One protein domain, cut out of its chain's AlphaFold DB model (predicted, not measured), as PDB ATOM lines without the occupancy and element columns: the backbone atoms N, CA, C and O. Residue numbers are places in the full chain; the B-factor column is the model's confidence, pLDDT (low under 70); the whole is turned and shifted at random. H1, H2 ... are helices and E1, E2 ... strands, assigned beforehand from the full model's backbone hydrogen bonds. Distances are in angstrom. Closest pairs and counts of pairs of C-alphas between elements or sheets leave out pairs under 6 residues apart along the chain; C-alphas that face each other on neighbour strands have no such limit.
ATOM      1  N   ALA A 384     179.521 171.958  35.388       85.75
ATOM      2  CA  ALA A 384     178.426 171.154  35.928       85.75
ATOM      3  C   ALA A 384     178.937 170.040  36.861       85.75
ATOM      4  O   ALA A 384     178.402 169.879  37.957       85.75
ATOM      5  N   GLU A 385     180.010 169.338  36.479       87.06
ATOM      6  CA  GLU A 385     180.655 168.312  37.317       87.06
ATOM      7  C   GLU A 385     181.154 168.911  38.652       87.06
ATOM      8  O   GLU A 385     180.910 168.351  39.725       87.06
ATOM      9  N   VAL A 386     181.767 170.101  38.616       88.38
ATOM     10  CA  VAL A 386     182.206 170.827  39.822       88.38
ATOM     11  C   VAL A 386     181.024 171.257  40.696       88.38
ATOM     12  O   VAL A 386     181.100 171.156  41.921       88.38
ATOM     13  N   GLU A 387     179.928 171.738  40.107       88.62
ATOM     14  CA  GLU A 387     178.735 172.159  40.850       88.62
ATOM     15  C   GLU A 387     178.035 170.967  41.531       88.62
ATOM     16  O   GLU A 387     177.667 171.069  42.704       88.62
ATOM     17  N   GLU A 388     177.915 169.818  40.858       88.56
ATOM     18  CA  GLU A 388     177.385 168.580  41.452       88.56
ATOM     19  C   GLU A 388     178.257 168.089  42.613       88.56
ATOM     20  O   GLU A 388     177.753 167.765  43.696       88.56
ATOM     21  N   TYR A 389     179.578 168.102  42.426       88.81
ATOM     22  CA  TYR A 389     180.519 167.689  43.461       88.81
ATOM     23  C   TYR A 389     180.539 168.662  44.651       88.81
ATOM     24  O   TYR A 389     180.608 168.247  45.810       88.81
ATOM     25  N   ALA A 390     180.373 169.964  44.400       89.62
ATOM     26  CA  ALA A 390     180.207 170.968  45.446       89.62
ATOM     27  C   ALA A 390     178.965 170.684  46.308       89.62
ATOM     28  O   ALA A 390     179.040 170.749  47.540       89.62
ATOM     29  N   VAL A 391     177.836 170.315  45.689       91.00
ATOM     30  CA  VAL A 391     176.620 169.910  46.415       91.00
ATOM     31  C   VAL A 391     176.879 168.659  47.257       91.00
ATOM     32  O   VAL A 391     176.500 168.630  48.429       91.00
ATOM     33  N   TYR A 392     177.579 167.661  46.712       90.56
ATOM     34  CA  TYR A 392     177.967 166.451  47.446       90.56
ATOM     35  C   TYR A 392     178.850 166.751  48.678       90.56
ATOM     36  O   TYR A 392     178.679 166.143  49.738       90.56
ATOM     37  N   LEU A 393     179.738 167.746  48.597       89.19
ATOM     38  CA  LEU A 393     180.541 168.220  49.733       89.19
ATOM     39  C   LEU A 393     179.758 169.113  50.722       89.19
ATOM     40  O   LEU A 393     180.317 169.549  51.733       89.19
ATOM     41  N   GLY A 394     178.470 169.374  50.473       88.12
ATOM     42  CA  GLY A 394     177.606 170.189  51.332       88.12
ATOM     43  C   GLY A 394     177.738 171.701  51.105       88.12
ATOM     44  O   GLY A 394     177.552 172.498  52.035       88.12
ATOM     45  N   MET A 395     178.106 172.121  49.894       89.50
ATOM     46  CA  MET A 395     178.133 173.527  49.481       89.50
ATOM     47  C   MET A 395     176.789 173.961  48.884       89.50
ATOM     48  O   MET A 395     176.088 173.177  48.251       89.50
ATOM     49  N   ASP A 396     176.430 175.226  49.087       89.06
ATOM     50  CA  ASP A 396     175.305 175.879  48.417       89.06
ATOM     51  C   ASP A 396     175.867 176.581  47.174       89.06
ATOM     52  O   ASP A 396     176.554 177.592  47.294       89.06
ATOM     53  N   THR A 397     175.611 176.046  45.980       84.81
ATOM     54  CA  THR A 397     176.199 176.542  44.719       84.81
ATOM     55  C   THR A 397     175.849 177.999  44.405       84.81
ATOM     56  O   THR A 397     176.552 178.652  43.633       84.81
ATOM     57  N   VAL A 398     174.800 178.543  45.032       85.81
ATOM     58  CA  VAL A 398     174.392 179.942  44.872       85.81
ATOM     59  C   VAL A 398     175.085 180.838  45.895       85.81
ATOM     60  O   VAL A 398     175.582 181.904  45.531       85.81
ATOM     61  N   LYS A 399     175.128 180.437  47.172       85.38
ATOM     62  CA  LYS A 399     175.719 181.263  48.249       85.38
ATOM     63  C   LYS A 399     177.232 181.141  48.352       85.38
ATOM     64  O   LYS A 399     177.891 182.099  48.735       85.38
ATOM     65  N   ASP A 400     177.766 179.977  48.016       86.56
ATOM     66  CA  ASP A 400     179.176 179.622  48.149       86.56
ATOM     67  C   ASP A 400     179.909 179.696  46.799       86.56
ATOM     68  O   ASP A 400     180.944 179.056  46.610       86.56
ATOM     69  N   LYS A 401     179.383 180.481  45.847       86.06
ATOM     70  CA  LYS A 401     179.911 180.579  44.480       86.06
ATOM     71  C   LYS A 401     181.398 180.950  44.448       86.06
ATOM     72  O   LYS A 401     182.160 180.396  43.661       86.06
ATOM     73  N   ASP A 402     181.817 181.822  45.361       84.00
ATOM     74  CA  ASP A 402     183.191 182.328  45.458       84.00
ATOM     75  C   ASP A 402     184.192 181.278  45.972       84.00
ATOM     76  O   ASP A 402     185.404 181.477  45.889       84.00
ATOM     77  N   ILE A 403     183.702 180.155  46.506       87.75
ATOM     78  CA  ILE A 403     184.529 179.063  47.030       87.75
ATOM     79  C   ILE A 403     184.352 177.753  46.254       87.75
ATOM     80  O   ILE A 403     184.936 176.747  46.646       87.75
ATOM     81  N   LEU A 404     183.621 177.755  45.128       86.00
ATOM     82  CA  LEU A 404     183.457 176.579  44.255       86.00
ATOM     83  C   LEU A 404     184.790 176.019  43.735       86.00
ATOM     84  O   LEU A 404     184.890 174.821  43.490       86.00
ATOM     85  N   TRP A 405     185.838 176.843  43.661       87.19
ATOM     86  CA  TRP A 405     187.198 176.388  43.345       87.19
ATOM     87  C   TRP A 405     187.711 175.315  44.323       87.19
ATOM     88  O   TRP A 405     188.544 174.495  43.957       87.19
ATOM     89  N   VAL A 406     187.208 175.277  45.562       84.88
ATOM     90  CA  VAL A 406     187.559 174.230  46.534       84.88
ATOM     91  C   VAL A 406     186.954 172.882  46.138       84.88
ATOM     92  O   VAL A 406     187.591 171.855  46.356       84.88
ATOM     93  N   ALA A 407     185.758 172.876  45.544       86.31
ATOM     94  CA  ALA A 407     185.137 171.661  45.024       86.31
ATOM     95  C   ALA A 407     185.865 171.151  43.774       86.31
ATOM     96  O   ALA A 407     186.097 169.954  43.668       86.31
ATOM     97  N   ASP A 408     186.310 172.054  42.895       87.44
ATOM     98  CA  ASP A 408     187.147 171.714  41.735       87.44
ATOM     99  C   ASP A 408     188.481 171.072  42.156       87.44
ATOM    100  O   ASP A 408     188.861 170.001  41.682       87.44
ATOM    101  N   MET A 409     189.154 171.659  43.154       83.38
ATOM    102  CA  MET A 409     190.364 171.060  43.723       83.38
ATOM    103  C   MET A 409     190.113 169.702  44.377       83.38
ATOM    104  O   MET A 409     190.989 168.845  44.328       83.38
ATOM    105  N   ALA A 410     188.966 169.522  45.036       85.81
ATOM    106  CA  ALA A 410     188.621 168.264  45.684       85.81
ATOM    107  C   ALA A 410     188.314 167.166  44.652       85.81
ATOM    108  O   ALA A 410     188.757 166.037  44.834       85.81
ATOM    109  N   LEU A 411     187.632 167.514  43.555       85.56
ATOM    110  CA  LEU A 411     187.335 166.611  42.441       85.56
ATOM    111  C   LEU A 411     188.612 166.186  41.699       85.56
ATOM    112  O   LEU A 411     188.754 165.034  41.306       85.56
ATOM    113  N   SER A 412     189.560 167.114  41.552       84.06
ATOM    114  CA  SER A 412     190.852 166.881  40.895       84.06
ATOM    115  C   SER A 412     191.953 166.397  41.851       84.06
ATOM    116  O   SER A 412     193.123 166.319  41.460       84.06
ATOM    117  N   ALA A 413     191.629 166.120  43.118       85.75
ATOM    118  CA  ALA A 413     192.627 165.770  44.120       85.75
ATOM    119  C   ALA A 413     193.229 164.385  43.825       85.75
ATOM    120  O   ALA A 413     192.486 163.415  43.681       85.75
ATOM    121  N   PRO A 414     194.567 164.243  43.780       86.00
ATOM    122  CA  PRO A 414     195.181 162.932  43.641       86.00
ATOM    123  C   PRO A 414     194.924 162.087  44.894       86.00
ATOM    124  O   PRO A 414     194.921 162.592  46.022       86.00
ATOM    125  N   LEU A 415     194.767 160.779  44.693       87.94
ATOM    126  CA  LEU A 415     194.658 159.826  45.792       87.94
ATOM    127  C   LEU A 415     195.962 159.802  46.610       87.94
ATOM    128  O   LEU A 415     197.050 159.867  46.030       87.94
ATOM    129  N   PRO A 416     195.892 159.697  47.951       87.69
ATOM    130  CA  PRO A 416     197.090 159.499  48.759       87.69
ATOM    131  C   PRO A 416     197.777 158.171  48.407       87.69
ATOM    132  O   PRO A 416     197.113 157.231  47.990       87.69
ATOM    133  N   GLU A 417     199.087 158.072  48.646       83.31
ATOM    134  CA  GLU A 417     199.964 156.971  48.186       83.31
ATOM    135  C   GLU A 417     199.468 155.549  48.530       83.31
ATOM    136  O   GLU A 417     199.707 154.603  47.787       83.31
ATOM    137  N   GLU A 418     198.721 155.404  49.626       89.94
ATOM    138  CA  GLU A 418     198.185 154.124  50.112       89.94
ATOM    139  C   GLU A 418     196.758 153.822  49.623       89.94
ATOM    140  O   GLU A 418     196.141 152.859  50.079       89.94
ATOM    141  N   TRP A 419     196.188 154.663  48.758       91.75
ATOM    142  CA  TRP A 419     194.829 154.538  48.236       91.75
ATOM    143  C   TRP A 419     194.830 154.275  46.733       91.75
ATOM    144  O   TRP A 419     195.615 154.835  45.977       91.75
ATOM    145  N   SER A 420     193.901 153.432  46.296       89.44
ATOM    146  CA  SER A 420     193.724 153.062  44.892       89.44
ATOM    147  C   SER A 420     192.246 153.040  44.526       89.44
ATOM    148  O   SER A 420     191.405 152.718  45.366       89.44
ATOM    149  N   GLU A 421     191.934 153.397  43.285       91.94
ATOM    150  CA  GLU A 421     190.578 153.378  42.738       91.94
ATOM    151  C   GLU A 421     190.273 152.014  42.111       91.94
ATOM    152  O   GLU A 421     191.082 151.473  41.354       91.94
ATOM    153  N   HIS A 422     189.111 151.455  42.433       91.06
ATOM    154  CA  HIS A 422     188.621 150.178  41.925       91.06
ATOM    155  C   HIS A 422     187.147 150.302  41.549       91.06
ATOM    156  O   HIS A 422     186.450 151.209  41.997       91.06
ATOM    157  N   GLN A 423     186.656 149.367  40.740       94.06
ATOM    158  CA  GLN A 423     185.263 149.334  40.308       94.06
ATOM    159  C   GLN A 423     184.586 148.058  40.811       94.06
ATOM    160  O   GLN A 423     185.154 146.967  40.720       94.06
ATOM    161  N   ASP A 424     183.387 148.191  41.379       92.06
ATOM    162  CA  ASP A 424     182.585 147.049  41.817       92.06
ATOM    163  C   ASP A 424     181.920 146.328  40.621       92.06
ATOM    164  O   ASP A 424     181.994 146.758  39.468       92.06
ATOM    165  N   ALA A 425     181.223 145.220  40.893       90.81
ATOM    166  CA  ALA A 425     180.521 144.455  39.857       90.81
ATOM    167  C   ALA A 425     179.360 145.222  39.184       90.81
ATOM    168  O   ALA A 425     178.882 144.804  38.132       90.81
ATOM    169  N   ASN A 426     178.904 146.320  39.790       88.50
ATOM    170  CA  ASN A 426     177.822 147.164  39.291       88.50
ATOM    171  C   ASN A 426     178.343 148.378  38.503       88.50
ATOM    172  O   ASN A 426     177.539 149.137  37.965       88.50
ATOM    173  N   GLY A 427     179.664 148.566  38.420       88.50
ATOM    174  CA  GLY A 427     180.278 149.711  37.758       88.50
ATOM    175  C   GLY A 427     180.498 150.928  38.665       88.50
ATOM    176  O   GLY A 427     180.925 151.968  38.164       88.50
ATOM    177  N   ASN A 428     180.242 150.830  39.972       88.88
ATOM    178  CA  ASN A 428     180.477 151.925  40.912       88.88
ATOM    179  C   ASN A 428     181.949 151.989  41.306       88.88
ATOM    180  O   ASN A 428     182.575 150.966  41.598       88.88
ATOM    181  N   ILE A 429     182.477 153.207  41.360       89.69
ATOM    182  CA  ILE A 429     183.840 153.472  41.807       89.69
ATOM    183  C   ILE A 429     183.897 153.380  43.337       89.69
ATOM    184  O   ILE A 429     183.058 153.951  44.035       89.69
ATOM    185  N   PHE A 430     184.892 152.667  43.857       91.56
ATOM    186  CA  PHE A 430     185.239 152.638  45.273       91.56
ATOM    187  C   PHE A 430     186.752 152.767  45.455       91.56
ATOM    188  O   PHE A 430     187.548 152.386  44.599       91.56
ATOM    189  N   PHE A 431     187.161 153.280  46.605       92.25
ATOM    190  CA  PHE A 431     188.552 153.494  46.964       92.25
ATOM    191  C   PHE A 431     188.992 152.439  47.972       92.25
ATOM    192  O   PHE A 431     188.313 152.195  48.971       92.25
ATOM    193  N   TYR A 432     190.137 151.815  47.722       92.00
ATOM    194  CA  TYR A 432     190.724 150.780  48.565       92.00
ATOM    195  C   TYR A 432     192.067 151.238  49.124       92.00
ATOM    196  O   TYR A 432     192.930 151.707  48.378       92.00
ATOM    197  N   ASN A 433     192.247 151.062  50.430       93.12
ATOM    198  CA  ASN A 433     193.488 151.359  51.122       93.12
ATOM    199  C   ASN A 433     194.337 150.089  51.293       93.12
ATOM    200  O   ASN A 433     193.958 149.173  52.028       93.12
ATOM    201  N   SER A 434     195.513 150.052  50.665       89.62
ATOM    202  CA  SER A 434     196.441 148.907  50.669       89.62
ATOM    203  C   SER A 434     196.933 148.531  52.069       89.62
ATOM    204  O   SER A 434     197.105 147.352  52.377       89.62
ATOM    205  N   LYS A 435     197.141 149.531  52.928       89.25
ATOM    206  CA  LYS A 435     197.756 149.388  54.251       89.25
ATOM    207  C   LYS A 435     196.781 148.931  55.332       89.25
ATOM    208  O   LYS A 435     197.145 148.147  56.204       89.25
ATOM    209  N   THR A 436     195.555 149.441  55.299       89.94
ATOM    210  CA  THR A 436     194.507 149.155  56.297       89.94
ATOM    211  C   THR A 436     193.519 148.089  55.835       89.94
ATOM    212  O   THR A 436     192.722 147.624  56.644       89.94
ATOM    213  N   GLN A 437     193.573 147.704  54.554       89.62
ATOM    214  CA  GLN A 437     192.622 146.800  53.895       89.62
ATOM    215  C   GLN A 437     191.165 147.294  53.951       89.62
ATOM    216  O   GLN A 437     190.227 146.517  53.783       89.62
ATOM    217  N   ALA A 438     190.966 148.593  54.186       88.19
ATOM    218  CA  ALA A 438     189.655 149.220  54.210       88.19
ATOM    219  C   ALA A 438     189.248 149.684  52.805       88.19
ATOM    220  O   ALA A 438     190.077 150.187  52.045       88.19
ATOM    221  N   SER A 439     187.962 149.564  52.482       90.81
ATOM    222  CA  SER A 439     187.357 150.136  51.280       90.81
ATOM    223  C   SER A 439     186.265 151.141  51.641       90.81
ATOM    224  O   SER A 439     185.570 150.997  52.647       90.81
ATOM    225  N   THR A 440     186.119 152.184  50.829       91.75
ATOM    226  CA  THR A 440     185.085 153.214  50.980       91.75
ATOM    227  C   THR A 440     184.605 153.678  49.610       91.75
ATOM    228  O   THR A 440     185.368 153.674  48.653       91.75
ATOM    229  N   TYR A 441     183.341 154.079  49.514       89.50
ATOM    230  CA  TYR A 441     182.785 154.707  48.310       89.50
ATOM    231  C   TYR A 441     182.977 156.231  48.305       89.50
ATOM    232  O   TYR A 441     182.830 156.864  47.267       89.50
ATOM    233  N   GLU A 442     183.318 156.826  49.451       88.00
ATOM    234  CA  GLU A 442     183.709 158.237  49.537       88.00
ATOM    235  C   GLU A 442     185.207 158.385  49.253       88.00
ATOM    236  O   GLU A 442     186.005 157.553  49.702       88.00
ATOM    237  N   HIS A 443     185.603 159.460  48.570       87.75
ATOM    238  CA  HIS A 443     187.013 159.714  48.307       87.75
ATOM    239  C   HIS A 443     187.727 160.053  49.631       87.75
ATOM    240  O   HIS A 443     187.209 160.815  50.455       87.75
ATOM    241  N   PRO A 444     188.919 159.486  49.902       87.81
ATOM    242  CA  PRO A 444     189.550 159.530  51.226       87.81
ATOM    243  C   PRO A 444     189.870 160.946  51.723       87.81
ATOM    244  O   PRO A 444     190.021 161.167  52.926       87.81
ATOM    245  N   MET A 445     189.949 161.917  50.809       86.62
ATOM    246  CA  MET A 445     190.188 163.320  51.143       86.62
ATOM    247  C   MET A 445     188.903 164.126  51.371       86.62
ATOM    248  O   MET A 445     188.992 165.232  51.908       86.62
ATOM    249  N   ASP A 446     187.715 163.597  51.063       88.12
ATOM    250  CA  ASP A 446     186.442 164.338  51.105       88.12
ATOM    251  C   ASP A 446     186.173 164.944  52.475       88.12
ATOM    252  O   ASP A 446     185.809 166.112  52.597       88.12
ATOM    253  N   ASN A 447     186.428 164.185  53.542       88.12
ATOM    254  CA  ASN A 447     186.241 164.678  54.901       88.12
ATOM    255  C   ASN A 447     187.188 165.847  55.234       88.12
ATOM    256  O   ASN A 447     186.808 166.775  55.952       88.12
ATOM    257  N   THR A 448     188.409 165.844  54.692       89.75
ATOM    258  CA  THR A 448     189.357 166.949  54.904       89.75
ATOM    259  C   THR A 448     188.906 168.207  54.159       89.75
ATOM    260  O   THR A 448     188.905 169.293  54.745       89.75
ATOM    261  N   PHE A 449     188.398 168.060  52.930       88.69
ATOM    262  CA  PHE A 449     187.816 169.157  52.159       88.69
ATOM    263  C   PHE A 449     186.518 169.693  52.779       88.69
ATOM    264  O   PHE A 449     186.383 170.909  52.911       88.69
ATOM    265  N   ARG A 450     185.614 168.842  53.286       90.75
ATOM    266  CA  ARG A 450     184.410 169.268  54.038       90.75
ATOM    267  C   ARG A 450     184.776 170.131  55.258       90.75
ATOM    268  O   ARG A 450     184.158 171.173  55.512       90.75
ATOM    269  N   GLN A 451     185.819 169.749  56.001       89.81
ATOM    270  CA  GLN A 451     186.333 170.549  57.121       89.81
ATOM    271  C   GLN A 451     186.965 171.866  56.655       89.81
ATOM    272  O   GLN A 451     186.786 172.900  57.304       89.81
ATOM    273  N   TYR A 452     187.695 171.846  55.540       89.06
ATOM    274  CA  TYR A 452     188.315 173.031  54.954       89.06
ATOM    275  C   TYR A 452     187.267 174.046  54.470       89.06
ATOM    276  O   TYR A 452     187.323 175.213  54.861       89.06
ATOM    277  N   ILE A 453     186.237 173.584  53.755       89.75
ATOM    278  CA  ILE A 453     185.062 174.371  53.350       89.75
ATOM    279  C   ILE A 453     184.395 174.998  54.579       89.75
ATOM    280  O   ILE A 453     184.130 176.199  54.602       89.75
ATOM    281  N   SER A 454     184.181 174.218  55.642       88.19
ATOM    282  CA  SER A 454     183.577 174.710  56.888       88.19
ATOM    283  C   SER A 454     184.409 175.814  57.553       88.19
ATOM    284  O   SER A 454     183.853 176.788  58.068       88.19
ATOM    285  N   LYS A 455     185.744 175.701  57.523       88.50
ATOM    286  CA  LYS A 455     186.654 176.742  58.022       88.50
ATOM    287  C   LYS A 455     186.580 178.009  57.171       88.50
ATOM    288  O   LYS A 455     186.450 179.087  57.742       88.50
ATOM    289  N   ILE A 456     186.611 177.893  55.842       87.00
ATOM    290  CA  ILE A 456     186.527 179.050  54.936       87.00
ATOM    291  C   ILE A 456     185.190 179.774  55.111       87.00
ATOM    292  O   ILE A 456     185.176 180.985  55.313       87.00
ATOM    293  N   LYS A 457     184.072 179.039  55.148       84.81
ATOM    294  CA  LYS A 457     182.734 179.603  55.394       84.81
ATOM    295  C   LYS A 457     182.636 180.360  56.719       84.81
ATOM    296  O   LYS A 457     181.879 181.319  56.823       84.81
ATOM    297  N   ARG A 458     183.381 179.927  57.741       84.56
ATOM    298  CA  ARG A 458     183.446 180.599  59.047       84.56
ATOM    299  C   ARG A 458     184.305 181.869  59.023       84.56
ATOM    300  O   ARG A 458     184.070 182.734  59.852       84.56
ATOM    301  N   ILE A 459     185.291 181.959  58.134       80.94
ATOM    302  CA  ILE A 459     186.153 183.144  57.975       80.94
ATOM    303  C   ILE A 459     185.489 184.191  57.069       80.94
ATOM    304  O   ILE A 459     185.694 185.383  57.259       80.94
ATOM    305  N   ALA A 460     184.703 183.745  56.086       67.75
ATOM    306  CA  ALA A 460     183.996 184.609  55.143       67.75
ATOM    307  C   ALA A 460     182.693 185.225  55.703       67.75
ATOM    308  O   ALA A 460     182.113 186.095  55.056       67.75
ATOM    309  N   ARG A 461     182.228 184.777  56.878       52.75
ATOM    310  CA  ARG A 461     181.148 185.403  57.663       52.75
ATOM    311  C   ARG A 461     181.736 186.299  58.737       52.75
ATOM    312  O   ARG A 461     181.125 187.362  58.982       52.75
TER     313      ARG A 461
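This is residues 384 to 461 of the 461 residues of the protein "Hypothetical protein" of Hemiselmis andersenii (UniProt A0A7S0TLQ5). Two lobes joined by two loose strands of chain make a long shape: one lobe holds three helices, with H2 and H3 side by side running opposite ways and H1 set crosswise on H2, and the other lobe is a small hairpin of two strands, E1 and E2. The links of residues 412 to 418 and 434 to 445 run between the two lobes, and residues 439 to 440 of the second add a short antiparallel pairing on E2. The printed part has 78 residues with three named helices and two named strands in the order H1, H2, E1, E2, H3; the sheet, E1 - E2, is antiparallel, and the class is mixed, helices and strands. The whole is only just loose, close to compact, with a radius of gyration of the C-alphas of 14.0 A, and it is elongated, spanning 41 by 24 by 15 A.

H1, residues 384 to 392, touches H2, residues 405 to 411; their closest C-alphas are those of Ala 390 and Ala 407, 5.0 A apart. Their lines are about perpendicular, at 86 degrees. E1, residues 419 to 423, and E2, residues 429 to 433, form an antiparallel hairpin, with 146 degrees between their directions. N 420 and O 432 are 2.9 A apart and N 430 and O 422 are 2.8 A apart, both within hydrogen-bond range. Residues 431 to 432 of E2 pair with residues 439 to 440, antiparallel. H3, residues 446 to 459, touches H2, with the C-alphas of Ala 410 and Phe 449 the closest at 6.6 A. H2 and H3 run opposite ways at a shallow tilt of 9 degrees. H1 and H3 are apart, and E1 is apart from both of them. In H1, H2 and H3 every O i to N i+4 pair is within hydrogen-bond range.

H1 begins at C-alpha 384, at (178.426, 171.154, 35.928), and is 12.4 A long from first to last C-alpha. H2 measures 9.8 A, E1 13.5 A and E2 13.6 A. E1 begins at C-alpha 419, at (194.829, 154.538, 48.236). H3, the longest helix, measures 20.0 A and ends at C-alpha 459, at (186.153, 183.144, 57.975).

The two C-alphas farthest apart are those of Ala 425 and Arg 461, the chain's last residue, at 44.7 A. The printed part has no cut. The links H1 to H2 and E2 to H3 are long, with 12 residues each, H2 to E1 is short, and E1 to E2 is tight. The mean pLDDT of the printed part is 87.5; residues 460 to 461 are under 70.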